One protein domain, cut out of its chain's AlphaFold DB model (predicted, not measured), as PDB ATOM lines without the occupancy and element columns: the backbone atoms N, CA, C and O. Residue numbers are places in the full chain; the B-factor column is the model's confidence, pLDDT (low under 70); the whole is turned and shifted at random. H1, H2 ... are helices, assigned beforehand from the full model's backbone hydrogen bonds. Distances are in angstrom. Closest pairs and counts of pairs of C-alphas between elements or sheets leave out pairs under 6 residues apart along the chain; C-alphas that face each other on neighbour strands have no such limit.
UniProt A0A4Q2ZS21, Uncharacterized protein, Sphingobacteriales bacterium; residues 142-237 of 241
ATOM      1  N   SER A 142      -9.604 -31.992   9.340       84.75
ATOM      2  CA  SER A 142      -9.620 -32.645   8.028       84.75
ATOM      3  C   SER A 142     -10.817 -32.166   7.197       84.75
ATOM      4  O   SER A 142     -11.823 -31.701   7.738       84.75
ATOM      5  N   LYS A 143     -10.747 -32.287   5.863       81.56
ATOM      6  CA  LYS A 143     -11.864 -31.891   4.979       81.56
ATOM      7  C   LYS A 143     -13.181 -32.584   5.361       81.56
ATOM      8  O   LYS A 143     -14.224 -31.946   5.290       81.56
ATOM      9  N   LEU A 144     -13.107 -33.840   5.807       81.19
ATOM     10  CA  LEU A 144     -14.261 -34.634   6.237       81.19
ATOM     11  C   LEU A 144     -14.823 -34.177   7.593       81.19
ATOM     12  O   LEU A 144     -16.035 -34.182   7.783       81.19
ATOM     13  N   LEU A 145     -13.965 -33.748   8.526       81.56
ATOM     14  CA  LEU A 145     -14.383 -33.347   9.874       81.56
ATOM     15  C   LEU A 145     -14.850 -31.889   9.962       81.56
ATOM     16  O   LEU A 145     -15.664 -31.564  10.822       81.56
ATOM     17  N   ARG A 146     -14.411 -31.004   9.057       83.19
ATOM     18  CA  ARG A 146     -14.798 -29.579   9.072       83.19
ATOM     19  C   ARG A 146     -16.315 -29.335   9.078       83.19
ATOM     20  O   ARG A 146     -16.752 -28.500   9.877       83.19
ATOM     21  N   PRO A 147     -17.135 -30.001   8.231       85.62
ATOM     22  CA  PRO A 147     -18.585 -29.832   8.280       85.62
ATOM     23  C   PRO A 147     -19.178 -30.303   9.608       85.62
ATOM     24  O   PRO A 147     -20.061 -29.635  10.140       85.62
ATOM     25  N   LEU A 148     -18.658 -31.399  10.173       87.25
ATOM     26  CA  LEU A 148     -19.107 -31.942  11.454       87.25
ATOM     27  C   LEU A 148     -18.786 -30.996  12.620       87.25
ATOM     28  O   LEU A 148     -19.678 -30.662  13.393       87.25
ATOM     29  N   GLU A 149     -17.550 -30.507  12.728       86.44
ATOM     30  CA  GLU A 149     -17.164 -29.541  13.767       86.44
ATOM     31  C   GLU A 149     -17.978 -28.247  13.667       86.44
ATOM     32  O   GLU A 149     -18.468 -27.719  14.667       86.44
ATOM     33  N   SER A 150     -18.168 -27.751  12.440       87.69
ATOM     34  CA  SER A 150     -18.993 -26.569  12.188       87.69
ATOM     35  C   SER A 150     -20.449 -26.811  12.584       87.69
ATOM     36  O   SER A 150     -21.083 -25.912  13.135       87.69
ATOM     37  N   TYR A 151     -20.977 -28.007  12.305       90.81
ATOM     38  CA  TYR A 151     -22.336 -28.411  12.658       90.81
ATOM     39  C   TYR A 151     -22.519 -28.402  14.176       90.81
ATOM     40  O   TYR A 151     -23.404 -27.710  14.673       90.81
ATOM     41  N   LEU A 152     -21.624 -29.066  14.916       89.25
ATOM     42  CA  LEU A 152     -21.660 -29.106  16.381       89.25
ATOM     43  C   LEU A 152     -21.587 -27.699  16.992       89.25
ATOM     44  O   LEU A 152     -22.396 -27.357  17.852       89.25
ATOM     45  N   ALA A 153     -20.701 -26.837  16.482       88.75
ATOM     46  CA  ALA A 153     -20.602 -25.452  16.940       88.75
ATOM     47  C   ALA A 153     -21.890 -24.642  16.687       88.75
ATOM     48  O   ALA A 153     -22.259 -23.783  17.494       88.75
ATOM     49  N   VAL A 154     -22.588 -24.898  15.574       90.62
ATOM     50  CA  VAL A 154     -23.898 -24.288  15.297       90.62
ATOM     51  C   VAL A 154     -24.965 -24.838  16.242       90.62
ATOM     52  O   VAL A 154     -25.734 -24.038  16.772       90.62
ATOM     53  N   CYS A 155     -24.988 -26.146  16.520       90.00
ATOM     54  CA  CYS A 155     -25.899 -26.738  17.507       90.00
ATOM     55  C   CYS A 155     -25.717 -26.102  18.891       90.00
ATOM     56  O   CYS A 155     -26.699 -25.703  19.516       90.00
ATOM     57  N   ASP A 156     -24.476 -25.945  19.356       88.38
ATOM     58  CA  ASP A 156     -24.184 -25.300  20.641       88.38
ATOM     59  C   ASP A 156     -24.648 -23.845  20.657       88.38
ATOM     60  O   ASP A 156     -25.232 -23.369  21.635       88.38
ATOM     61  N   ARG A 157     -24.441 -23.124  19.549       88.62
ATOM     62  CA  ARG A 157     -24.884 -21.735  19.439       88.62
ATOM     63  C   ARG A 157     -26.403 -21.611  19.404       88.62
ATOM     64  O   ARG A 157     -26.926 -20.668  19.995       88.62
ATOM     65  N   LEU A 158     -27.092 -22.540  18.742       88.56
ATOM     66  CA  LEU A 158     -28.549 -22.636  18.747       88.56
ATOM     67  C   LEU A 158     -29.057 -22.888  20.163       88.56
ATOM     68  O   LEU A 158     -29.852 -22.086  20.633       88.56
ATOM     69  N   LYS A 159     -28.522 -23.891  20.875       87.19
ATOM     70  CA  LYS A 159     -28.874 -24.182  22.277       87.19
ATOM     71  C   LYS A 159     -28.711 -22.958  23.177       87.19
ATOM     72  O   LYS A 159     -29.615 -22.628  23.940       87.19
ATOM     73  N   GLN A 160     -27.585 -22.250  23.053       85.88
ATOM     74  CA  GLN A 160     -27.362 -20.997  23.777       85.88
ATOM     75  C   GLN A 160     -28.418 -19.955  23.423       85.88
ATOM     76  O   GLN A 160     -28.964 -19.324  24.317       85.88
ATOM     77  N   LEU A 161     -28.708 -19.754  22.131       83.69
ATOM     78  CA  LEU A 161     -29.693 -18.764  21.710       83.69
ATOM     79  C   LEU A 161     -31.107 -19.139  22.140       83.69
ATOM     80  O   LEU A 161     -31.841 -18.227  22.482       83.69
ATOM     81  N   THR A 162     -31.509 -20.407  22.111       80.88
ATOM     82  CA  THR A 162     -32.869 -20.855  22.448       80.88
ATOM     83  C   THR A 162     -33.102 -20.976  23.952       80.88
ATOM     84  O   THR A 162     -34.243 -20.881  24.382       80.88
ATOM     85  N   GLY A 163     -32.040 -21.127  24.752       74.69
ATOM     86  CA  GLY A 163     -32.115 -21.254  26.213       74.69
ATOM     87  C   GLY A 163     -32.451 -19.969  26.985       74.69
ATOM     88  O   GLY A 163     -32.583 -20.017  28.203       74.69
ATOM     89  N   TYR A 164     -32.591 -18.815  26.322       70.56
ATOM     90  CA  TYR A 164     -33.003 -17.561  26.972       70.56
ATOM     91  C   TYR A 164     -34.528 -17.480  27.147       70.56
ATOM     92  O   TYR A 164     -35.278 -17.832  26.242       70.56
ATOM     93  N   SER A 165     -34.995 -16.913  28.265       58.19
ATOM     94  CA  SER A 165     -36.424 -16.843  28.622       58.19
ATOM     95  C   SER A 165     -37.277 -15.907  27.747       58.19
ATOM     96  O   SER A 165     -38.468 -16.143  27.567       58.19
ATOM     97  N   ARG A 166     -36.703 -14.844  27.164       67.25
ATOM     98  CA  ARG A 166     -37.460 -13.828  26.395       67.25
ATOM     99  C   ARG A 166     -37.478 -14.102  24.889       67.25
ATOM    100  O   ARG A 166     -36.733 -13.471  24.146       67.25
ATOM    101  N   ASN A 167     -38.332 -15.011  24.418       68.38
ATOM    102  CA  ASN A 167     -38.425 -15.475  23.016       68.38
ATOM    103  C   ASN A 167     -39.268 -14.589  22.081       68.38
ATOM    104  O   ASN A 167     -40.124 -15.080  21.351       68.38
ATOM    105  N   ALA A 168     -39.010 -13.278  22.072       76.50
ATOM    106  CA  ALA A 168     -39.654 -12.365  21.127       76.50
ATOM    107  C   ALA A 168     -39.011 -12.461  19.728       76.50
ATOM    108  O   ALA A 168     -37.861 -12.056  19.518       76.50
ATOM    109  N   TYR A 169     -39.765 -12.995  18.764       79.75
ATOM    110  CA  TYR A 169     -39.338 -13.107  17.364       79.75
ATOM    111  C   TYR A 169     -39.523 -11.802  16.584       79.75
ATOM    112  O   TYR A 169     -38.735 -11.474  15.694       79.75
ATOM    113  N   THR A 170     -40.530 -11.027  16.971       83.50
ATOM    114  CA  THR A 170     -40.862  -9.735  16.385       83.50
ATOM    115  C   THR A 170     -40.940  -8.660  17.465       83.50
ATOM    116  O   THR A 170     -41.158  -8.945  18.642       83.50
ATOM    117  N   TYR A 171     -40.724  -7.418  17.056       80.81
ATOM    118  CA  TYR A 171     -40.993  -6.217  17.836       80.81
ATOM    119  C   TYR A 171     -41.552  -5.185  16.862       80.81
ATOM    120  O   TYR A 171     -40.938  -4.972  15.817       80.81
ATOM    121  N   ASP A 172     -42.719  -4.609  17.160       83.44
ATOM    122  CA  ASP A 172     -43.395  -3.668  16.250       83.44
ATOM    123  C   ASP A 172     -43.597  -4.261  14.832       83.44
ATOM    124  O   ASP A 172     -43.269  -3.665  13.811       83.44
ATOM    125  N   GLY A 173     -43.995  -5.541  14.764       80.88
ATOM    126  CA  GLY A 173     -44.155  -6.281  13.501       80.88
ATOM    127  C   GLY A 173     -42.858  -6.586  12.731       80.88
ATOM    128  O   GLY A 173     -42.892  -7.313  11.738       80.88
ATOM    129  N   LYS A 174     -41.698  -6.097  13.189       82.69
ATOM    130  CA  LYS A 174     -40.391  -6.274  12.537       82.69
ATOM    131  C   LYS A 174     -39.597  -7.405  13.178       82.69
ATOM    132  O   LYS A 174     -39.606  -7.578  14.397       82.69
ATOM    133  N   VAL A 175     -38.850  -8.154  12.365       85.94
ATOM    134  CA  VAL A 175     -37.963  -9.228  12.852       85.94
ATOM    135  C   VAL A 175     -36.862  -8.652  13.741       85.94
ATOM    136  O   VAL A 175     -36.093  -7.777  13.320       85.94
ATOM    137  N   THR A 176     -36.744  -9.178  14.962       86.19
ATOM    138  CA  THR A 176     -35.683  -8.770  15.888       86.19
ATOM    139  C   THR A 176     -34.314  -9.253  15.398       86.19
ATOM    140  O   THR A 176     -34.190 -10.256  14.695       86.19
ATOM    141  N   ALA A 177     -33.231  -8.582  15.808       85.75
ATOM    142  CA  ALA A 177     -31.874  -9.020  15.458       85.75
ATOM    143  C   ALA A 177     -31.573 -10.452  15.946       85.75
ATOM    144  O   ALA A 177     -30.848 -11.195  15.284       85.75
ATOM    145  N   ARG A 178     -32.159 -10.855  17.085       84.75
ATOM    146  CA  ARG A 178     -32.052 -12.217  17.619       84.75
ATOM    147  C   ARG A 178     -32.767 -13.225  16.723       84.75
ATOM    148  O   ARG A 178     -32.173 -14.251  16.413       84.75
ATOM    149  N   ALA A 179     -33.995 -12.933  16.303       85.56
ATOM    150  CA  ALA A 179     -34.772 -13.815  15.437       85.56
ATOM    151  C   ALA A 179     -34.109 -14.006  14.067       85.56
ATOM    152  O   ALA A 179     -33.956 -15.138  13.620       85.56
ATOM    153  N   ALA A 180     -33.606 -12.925  13.461       86.38
ATOM    154  CA  ALA A 180     -32.815 -13.013  12.233       86.38
ATOM    155  C   ALA A 180     -31.559 -13.881  12.431       86.38
ATOM    156  O   ALA A 180     -31.230 -14.714  11.588       86.38
ATOM    157  N   LYS A 181     -30.877 -13.745  13.580       88.44
ATOM    158  CA  LYS A 181     -29.705 -14.574  13.885       88.44
ATOM    159  C   LYS A 181     -30.059 -16.047  14.094       88.44
ATOM    160  O   LYS A 181     -29.284 -16.915  13.702       88.44
ATOM    161  N   LEU A 182     -31.199 -16.328  14.719       87.75
ATOM    162  CA  LEU A 182     -31.699 -17.684  14.919       87.75
ATOM    163  C   LEU A 182     -32.025 -18.350  13.575       87.75
ATOM    164  O   LEU A 182     -31.553 -19.456  13.337       87.75
ATOM    165  N   ALA A 183     -32.710 -17.635  12.679       85.69
ATOM    166  CA  ALA A 183     -33.001 -18.079  11.316       85.69
ATOM    167  C   ALA A 183     -31.722 -18.401  10.522       85.69
ATOM    168  O   ALA A 183     -31.603 -19.454   9.901       85.69
ATOM    169  N   GLU A 184     -30.720 -17.516  10.583       89.12
ATOM    170  CA  GLU A 184     -29.411 -17.725   9.950       89.12
ATOM    171  C   GLU A 184     -28.709 -18.986  10.484       89.12
ATOM    172  O   GLU A 184     -28.124 -19.754   9.718       89.12
ATOM    173  N   LEU A 185     -28.761 -19.210  11.801       89.44
ATOM    174  CA  LEU A 185     -28.150 -20.381  12.427       89.44
ATOM    175  C   LEU A 185     -28.889 -21.677  12.083       89.44
ATOM    176  O   LEU A 185     -28.219 -22.676  11.844       89.44
ATOM    177  N   GLN A 186     -30.222 -21.666  12.018       87.69
ATOM    178  CA  GLN A 186     -31.025 -22.812  11.572       87.69
ATOM    179  C   GLN A 186     -30.725 -23.162  10.112       87.69
ATOM    180  O   GLN A 186     -30.378 -24.301   9.810       87.69
ATOM    181  N   TYR A 187     -30.697 -22.163   9.227       88.31
ATOM    182  CA  TYR A 187     -30.297 -22.363   7.834       88.31
ATOM    183  C   TYR A 187     -28.915 -23.019   7.729       88.31
ATOM    184  O   TYR A 187     -28.704 -23.995   7.004       88.31
ATOM    185  N   LYS A 188     -27.948 -22.483   8.482       89.25
ATOM    186  CA  LYS A 188     -26.579 -22.995   8.498       89.25
ATOM    187  C   LYS A 188     -26.505 -24.409   9.075       89.25
ATOM    188  O   LYS A 188     -25.712 -25.209   8.585       89.25
ATOM    189  N   HIS A 189     -27.304 -24.710  10.095       90.94
ATOM    190  CA  HIS A 189     -27.421 -26.041  10.677       90.94
ATOM    191  C   HIS A 189     -27.858 -27.057   9.620       90.94
ATOM    192  O   HIS A 189     -27.173 -28.060   9.424       90.94
ATOM    193  N   ASP A 190     -28.924 -26.759   8.880       86.81
ATOM    194  CA  ASP A 190     -29.479 -27.664   7.873       86.81
ATOM    195  C   ASP A 190     -28.529 -27.845   6.686       86.81
ATOM    196  O   ASP A 190     -28.317 -28.965   6.218       86.81
ATOM    197  N   TYR A 191     -27.879 -26.762   6.252       87.88
ATOM    198  CA  TYR A 191     -26.809 -26.820   5.258       87.88
ATOM    199  C   TYR A 191     -25.670 -27.746   5.700       87.88
ATOM    200  O   TYR A 191     -25.310 -28.673   4.978       87.88
ATOM    201  N   LEU A 192     -25.125 -27.547   6.903       88.25
ATOM    202  CA  LEU A 192     -24.011 -28.354   7.410       88.25
ATOM    203  C   LEU A 192     -24.412 -29.804   7.683       88.25
ATOM    204  O   LEU A 192     -23.592 -30.704   7.500       88.25
ATOM    205  N   ASN A 193     -25.664 -30.044   8.079       87.19
ATOM    206  CA  ASN A 193     -26.208 -31.389   8.196       87.19
ATOM    207  C   ASN A 193     -26.196 -32.083   6.828       87.19
ATOM    208  O   ASN A 193     -25.745 -33.213   6.733       87.19
ATOM    209  N   LYS A 194     -26.590 -31.405   5.745       84.38
ATOM    210  CA  LYS A 194     -26.466 -31.970   4.390       84.38
ATOM    211  C   LYS A 194     -25.002 -32.212   4.010       84.38
ATOM    212  O   LYS A 194     -24.669 -33.305   3.563       84.38
ATOM    213  N   GLU A 195     -24.121 -31.231   4.224       85.06
ATOM    214  CA  GLU A 195     -22.691 -31.338   3.890       85.06
ATOM    215  C   GLU A 195     -21.995 -32.506   4.598       85.06
ATOM    216  O   GLU A 195     -21.233 -33.233   3.962       85.06
ATOM    217  N   ARG A 196     -22.251 -32.719   5.898       82.94
ATOM    218  CA  ARG A 196     -21.565 -33.775   6.662       82.94
ATOM    219  C   ARG A 196     -21.917 -35.187   6.179       82.94
ATOM    220  O   ARG A 196     -21.089 -36.079   6.319       82.94
ATOM    221  N   TRP A 197     -23.099 -35.382   5.587       78.38
ATOM    222  CA  TRP A 197     -23.548 -36.675   5.048       78.38
ATOM    223  C   TRP A 197     -23.168 -36.901   3.573       78.38
ATOM    224  O   TRP A 197     -23.363 -38.004   3.057       78.38
ATOM    225  N   LYS A 198     -22.587 -35.903   2.886       74.50
ATOM    226  CA  LYS A 198     -22.206 -36.017   1.462       74.50
ATOM    227  C   LYS A 198     -21.218 -37.143   1.167       74.50
ATOM    228  O   LYS A 198     -21.223 -37.667   0.062       74.50
ATOM    229  N   TYR A 199     -20.366 -37.492   2.128       64.44
ATOM    230  CA  TYR A 199     -19.299 -38.481   1.942       64.44
ATOM    231  C   TYR A 199     -19.676 -39.890   2.417       64.44
ATOM    232  O   TYR A 199     -18.890 -40.816   2.259       64.44
ATOM    233  N   THR A 200     -20.861 -40.058   3.006       62.53
ATOM    234  CA  THR A 200     -21.325 -41.326   3.596       62.53
ATOM    235  C   THR A 200     -22.473 -41.965   2.822       62.53
ATOM    236  O   THR A 200     -22.786 -43.126   3.056       62.53
ATOM    237  N   THR A 201     -23.131 -41.229   1.920       56.62
ATOM    238  CA  THR A 201     -24.235 -41.759   1.109       56.62
ATOM    239  C   THR A 201     -23.774 -42.009  -0.326       56.62
ATOM    240  O   THR A 201     -23.382 -41.088  -1.030       56.62
ATOM    241  N   THR A 202     -23.874 -43.257  -0.787       51.50
ATOM    242  CA  THR A 202     -23.721 -43.660  -2.202       51.50
ATOM    243  C   THR A 202     -24.855 -43.143  -3.100       51.50
ATOM    244  O   THR A 202     -24.818 -43.321  -4.313       51.50
ATOM    245  N   ARG A 203     -25.872 -42.486  -2.526       49.12
ATOM    246  CA  ARG A 203     -26.985 -41.859  -3.245       49.12
ATOM    247  C   ARG A 203     -26.807 -40.346  -3.265       49.12
ATOM    248  O   ARG A 203     -26.594 -39.733  -2.222       49.12
ATOM    249  N   ALA A 204     -26.908 -39.763  -4.460       42.97
ATOM    250  CA  ALA A 204     -26.797 -38.327  -4.684       42.97
ATOM    251  C   ALA A 204     -27.707 -37.543  -3.714       42.97
ATOM    252  O   ALA A 204     -28.886 -37.881  -3.584       42.97
ATOM    253  N   PRO A 205     -27.202 -36.504  -3.024       46.19
ATOM    254  CA  PRO A 205     -28.023 -35.741  -2.097       46.19
ATOM    255  C   PRO A 205     -29.127 -34.996  -2.859       46.19
ATOM    256  O   PRO A 205     -28.861 -34.322  -3.857       46.19
ATOM    257  N   TYR A 206     -30.363 -35.106  -2.366       48.31
ATOM    258  CA  TYR A 206     -31.544 -34.404  -2.878       48.31
ATOM    259  C   TYR A 206     -31.265 -32.899  -3.069       48.31
ATOM    260  O   TYR A 206     -31.042 -32.158  -2.104       48.31
ATOM    261  N   LYS A 207     -31.297 -32.437  -4.328       43.72
ATOM    262  CA  LYS A 207     -31.216 -31.020  -4.724       43.72
ATOM    263  C   LYS A 207     -32.547 -30.314  -4.435       43.72
ATOM    264  O   LYS A 207     -33.284 -29.971  -5.349       43.72
ATOM    265  N   HIS A 208     -32.859 -30.072  -3.167       48.69
ATOM    266  CA  HIS A 208     -33.918 -29.128  -2.804       48.69
ATOM    267  C   HIS A 208     -33.288 -27.883  -2.177       48.69
ATOM    268  O   HIS A 208     -32.546 -27.979  -1.189       48.69
ATOM    269  N   LEU A 209     -33.546 -26.742  -2.826       53.84
ATOM    270  CA  LEU A 209     -33.125 -25.391  -2.453       53.84
ATOM    271  C   LEU A 209     -33.422 -25.163  -0.968       53.84
ATOM    272  O   LEU A 209     -34.572 -25.249  -0.545       53.84
ATOM    273  N   LEU A 210     -32.390 -24.903  -0.160       54.78
ATOM    274  CA  LEU A 210     -32.631 -24.453   1.208       54.78
ATOM    275  C   LEU A 210     -33.249 -23.048   1.132       54.78
ATOM    276  O   LEU A 210     -32.672 -22.179   0.470       54.78
ATOM    277  N   PRO A 211     -34.400 -22.806   1.775       60.41
ATOM    278  CA  PRO A 211     -35.017 -21.489   1.767       60.41
ATOM    279  C   PRO A 211     -34.109 -20.467   2.464       60.41
ATOM    280  O   PRO A 211     -33.404 -20.789   3.418       60.41
ATOM    281  N   LYS A 212     -34.082 -19.223   1.971       65.12
ATOM    282  CA  LYS A 212     -33.164 -18.193   2.487       65.12
ATOM    283  C   LYS A 212     -33.576 -17.761   3.908       65.12
ATOM    284  O   LYS A 212     -34.774 -17.670   4.192       65.12
ATOM    285  N   PRO A 213     -32.610 -17.453   4.796       65.94
ATOM    286  CA  PRO A 213     -32.921 -16.981   6.141       65.94
ATOM    287  C   PRO A 213     -33.561 -15.583   6.120       65.94
ATOM    288  O   PRO A 213     -33.234 -14.747   5.271       65.94
ATOM    289  N   LEU A 214     -34.435 -15.318   7.096       66.19
ATOM    290  CA  LEU A 214     -35.041 -14.002   7.336       66.19
ATOM    291  C   LEU A 214     -33.973 -12.919   7.588       66.19
ATOM    292  O   LEU A 214     -33.023 -13.124   8.349       66.19
ATOM    293  N   LYS A 215     -34.149 -11.734   6.989       71.69
ATOM    294  CA  LYS A 215     -33.253 -10.582   7.184       71.69
ATOM    295  C   LYS A 215     -33.738  -9.699   8.337       71.69
ATOM    296  O   LYS A 215     -34.931  -9.526   8.552       71.69
ATOM    297  N   LYS A 216     -32.808  -9.088   9.076       68.06
ATOM    298  CA  LYS A 216     -33.152  -8.114  10.127       68.06
ATOM    299  C   LYS A 216     -33.999  -6.980   9.534       68.06
ATOM    300  O   LYS A 216     -33.606  -6.399   8.527       68.06
ATOM    301  N   GLY A 217     -35.107  -6.642  10.195       59.69
ATOM    302  CA  GLY A 217     -35.981  -5.538   9.789       59.69
ATOM    303  C   GLY A 217     -36.966  -5.858   8.662       59.69
ATOM    304  O   GLY A 217     -37.727  -4.972   8.295       59.69
ATOM    305  N   SER A 218     -36.998  -7.091   8.136       70.19
ATOM    306  CA  SER A 218     -38.051  -7.498   7.200       70.19
ATOM    307  C   SER A 218     -39.416  -7.524   7.892       70.19
ATOM    308  O   SER A 218     -39.525  -8.007   9.025       70.19
ATOM    309  N   THR A 219     -40.450  -7.049   7.204       63.41
ATOM    310  CA  THR A 219     -41.850  -7.201   7.618       63.41
ATOM    311  C   THR A 219     -42.285  -8.637   7.339       63.41
ATOM    312  O   THR A 219     -42.067  -9.137   6.237       63.41
ATOM    313  N   VAL A 220     -42.866  -9.325   8.322       59.56
ATOM    314  CA  VAL A 220     -43.370 -10.697   8.148       59.56
ATOM    315  C   VAL A 220     -44.865 -10.673   8.411       59.56
ATOM    316  O   VAL A 220     -45.296 -10.133   9.431       59.56
ATOM    317  N   GLN A 221     -45.668 -11.257   7.520       51.53
ATOM    318  CA  GLN A 221     -47.080 -11.476   7.821       51.53
ATOM    319  C   GLN A 221     -47.189 -12.395   9.047       51.53
ATOM    320  O   GLN A 221     -46.588 -13.470   9.094       51.53
ATOM    321  N   ALA A 222     -47.957 -11.970  10.052       42.94
ATOM    322  CA  ALA A 222     -48.058 -12.629  11.356       42.94
ATOM    323  C   ALA A 222     -48.547 -14.095  11.303       42.94
ATOM    324  O   ALA A 222     -48.427 -14.806  12.300       42.94
ATOM    325  N   ALA A 223     -49.080 -14.554  10.164       40.72
ATOM    326  CA  ALA A 223     -49.602 -15.904   9.963       40.72
ATOM    327  C   ALA A 223     -48.509 -16.995   9.910       40.72
ATOM    328  O   ALA A 223     -48.732 -18.087  10.419       40.72
ATOM    329  N   ILE A 224     -47.307 -16.700   9.395       48.19
ATOM    330  CA  ILE A 224     -46.241 -17.710   9.187       48.19
ATOM    331  C   ILE A 224     -45.587 -18.156  10.512       48.19
ATOM    332  O   ILE A 224     -45.085 -19.268  10.626       48.19
ATOM    333  N   LEU A 225     -45.628 -17.316  11.552       44.12
ATOM    334  CA  LEU A 225     -44.970 -17.571  12.846       44.12
ATOM    335  C   LEU A 225     -45.902 -18.167  13.922       44.12
ATOM    336  O   LEU A 225     -45.426 -18.542  14.997       44.12
ATOM    337  N   LYS A 226     -47.221 -18.208  13.679       38.16
ATOM    338  CA  LYS A 226     -48.237 -18.637  14.664       38.16
ATOM    339  C   LYS A 226     -48.576 -20.128  14.609       38.16
ATOM    340  O   LYS A 226     -49.133 -20.639  15.576       38.16
ATOM    341  N   ASP A 227     -48.226 -20.813  13.529       41.28
ATOM    342  CA  ASP A 227     -48.473 -22.243  13.376       41.28
ATOM    343  C   ASP A 227     -47.433 -23.059  14.182       41.28
ATOM    344  O   ASP A 227     -46.225 -22.901  13.968       41.28
ATOM    345  N   PRO A 228     -47.850 -23.901  15.146       40.78
ATOM    346  CA  PRO A 228     -46.938 -24.700  15.962       40.78
ATOM    347  C   PRO A 228     -46.087 -25.687  15.146       40.78
ATOM    348  O   PRO A 228     -44.976 -25.987  15.585       40.78
ATOM    349  N   ALA A 229     -46.534 -26.116  13.959       42.97
ATOM    350  CA  ALA A 229     -45.728 -26.920  13.033       42.97
ATOM    351  C   ALA A 229     -44.648 -26.084  12.311       42.97
ATOM    352  O   ALA A 229     -43.575 -26.589  11.985       42.97
ATOM    353  N   ASN A 230     -44.896 -24.783  12.138       44.88
ATOM    354  CA  ASN A 230     -44.029 -23.825  11.442       44.88
ATOM    355  C   ASN A 230     -43.183 -22.951  12.387       44.88
ATOM    356  O   ASN A 230     -42.300 -22.220  11.941       44.88
ATOM    357  N   ARG A 231     -43.356 -23.078  13.712       40.84
ATOM    358  CA  ARG A 231     -42.495 -22.442  14.732       40.84
ATOM    359  C   ARG A 231     -41.009 -22.796  14.594       40.84
ATOM    360  O   ARG A 231     -40.164 -22.071  15.114       40.84
ATOM    361  N   LEU A 232     -40.692 -23.897  13.911       40.38
ATOM    362  CA  LEU A 232     -39.325 -24.334  13.618       40.38
ATOM    363  C   LEU A 232     -38.780 -23.813  12.277       40.38
ATOM    364  O   LEU A 232     -37.570 -23.871  12.068       40.38
ATOM    365  N   ALA A 233     -39.624 -23.270  11.400       46.06
ATOM    366  CA  ALA A 233     -39.250 -22.834  10.061       46.06
ATOM    367  C   ALA A 233     -39.203 -21.299   9.972       46.06
ATOM    368  O   ALA A 233     -40.110 -20.649   9.460       46.06
ATOM    369  N   LEU A 234     -38.105 -20.689  10.438       49.66
ATOM    370  CA  LEU A 234     -37.807 -19.262  10.212       49.66
ATOM    371  C   LEU A 234     -37.291 -19.008   8.783       49.66
ATOM    372  O   LEU A 234     -36.230 -18.412   8.568       49.66
ATOM    373  N   TYR A 235     -38.036 -19.477   7.793       46.44
ATOM    374  CA  TYR A 235     -37.619 -19.514   6.401       46.44
ATOM    375  C   TYR A 235     -38.572 -18.696   5.529       46.44
ATOM    376  O   TYR A 235     -39.787 -18.801   5.653       46.44
ATOM    377  N   CYS A 236     -38.024 -17.875   4.628       41.56
ATOM    378  CA  CYS A 236     -38.811 -17.296   3.538       41.56
ATOM    379  C   CYS A 236     -38.779 -18.261   2.353       41.56
ATOM    380  O   CYS A 236     -37.703 -18.518   1.802       41.56
ATOM    381  N   TYR A 237     -39.942 -18.751   1.926       34.06
ATOM    382  CA  TYR A 237     -40.085 -19.280   0.574       34.06
ATOM    383  C   TYR A 237     -40.073 -18.089  -0.385       34.06
ATOM    384  O   TYR A 237     -40.957 -17.239  -0.339       34.06
TER     385      TYR A 237
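What this domain is: This is residues 142 to 237 of the 241 residues of an uncharacterized protein of Sphingobacteriales bacterium (UniProt A0A4Q2ZS21). Look first for a helical hairpin: two long helices, H2 and H1, lie side by side and run opposite ways, joined by a long loop. After H2 a long tail with no named element folds back along H2 from residue 198 to about residue 216, then makes a loose loop from which residues 226 to 231 stick out. The printed part has 96 residues with two named helices, H1 then H2, and no named strand; its class is all helix, with 39 residues, under half, in named elements. It is only just loose, close to compact, with a radius of gyration of the C-alphas of 15.1 A, and elongated, spanning 47 by 27 by 22 A.

How they stand to each other: Begin with H2, residues 177 to 197, the longest helix; it touches H1, residues 145 to 162. Their closest C-alphas are those of Pro 147 and Arg 196, 5.2 A apart. The two form a hairpin at a shallow tilt of 29 degrees, opposite ways, with centres 9.0 A apart. Every O i to N i+4 pair is within hydrogen-bond range in H1, and 16 of 17 in H2. Outside the helices, look for short antiparallel pairings of residues 170 to 171 with 174 to 175, and of 212 to 213 with 235 to 236.

Where its parts are: Find C-alpha 177 at (-31.874, -9.020, 15.458); from there H2 runs 30.7 A to C-alpha 197 at (-23.548, -36.675, 5.048). H1 begins at C-alpha 145, (-14.383, -33.347, 9.874), and runs 25.6 A to C-alpha 162.

The domain as a whole: The two C-alphas farthest apart are those of Asp 172 and Thr 202, 48.2 A. The printed part has no cut, and the link from H1 to H2, 14 residues, is long. Mean pLDDT of the printed part is 70.8; it is under 70 at residues 165 to 167, 199 to 214, 216 to 217 and 219 to 237.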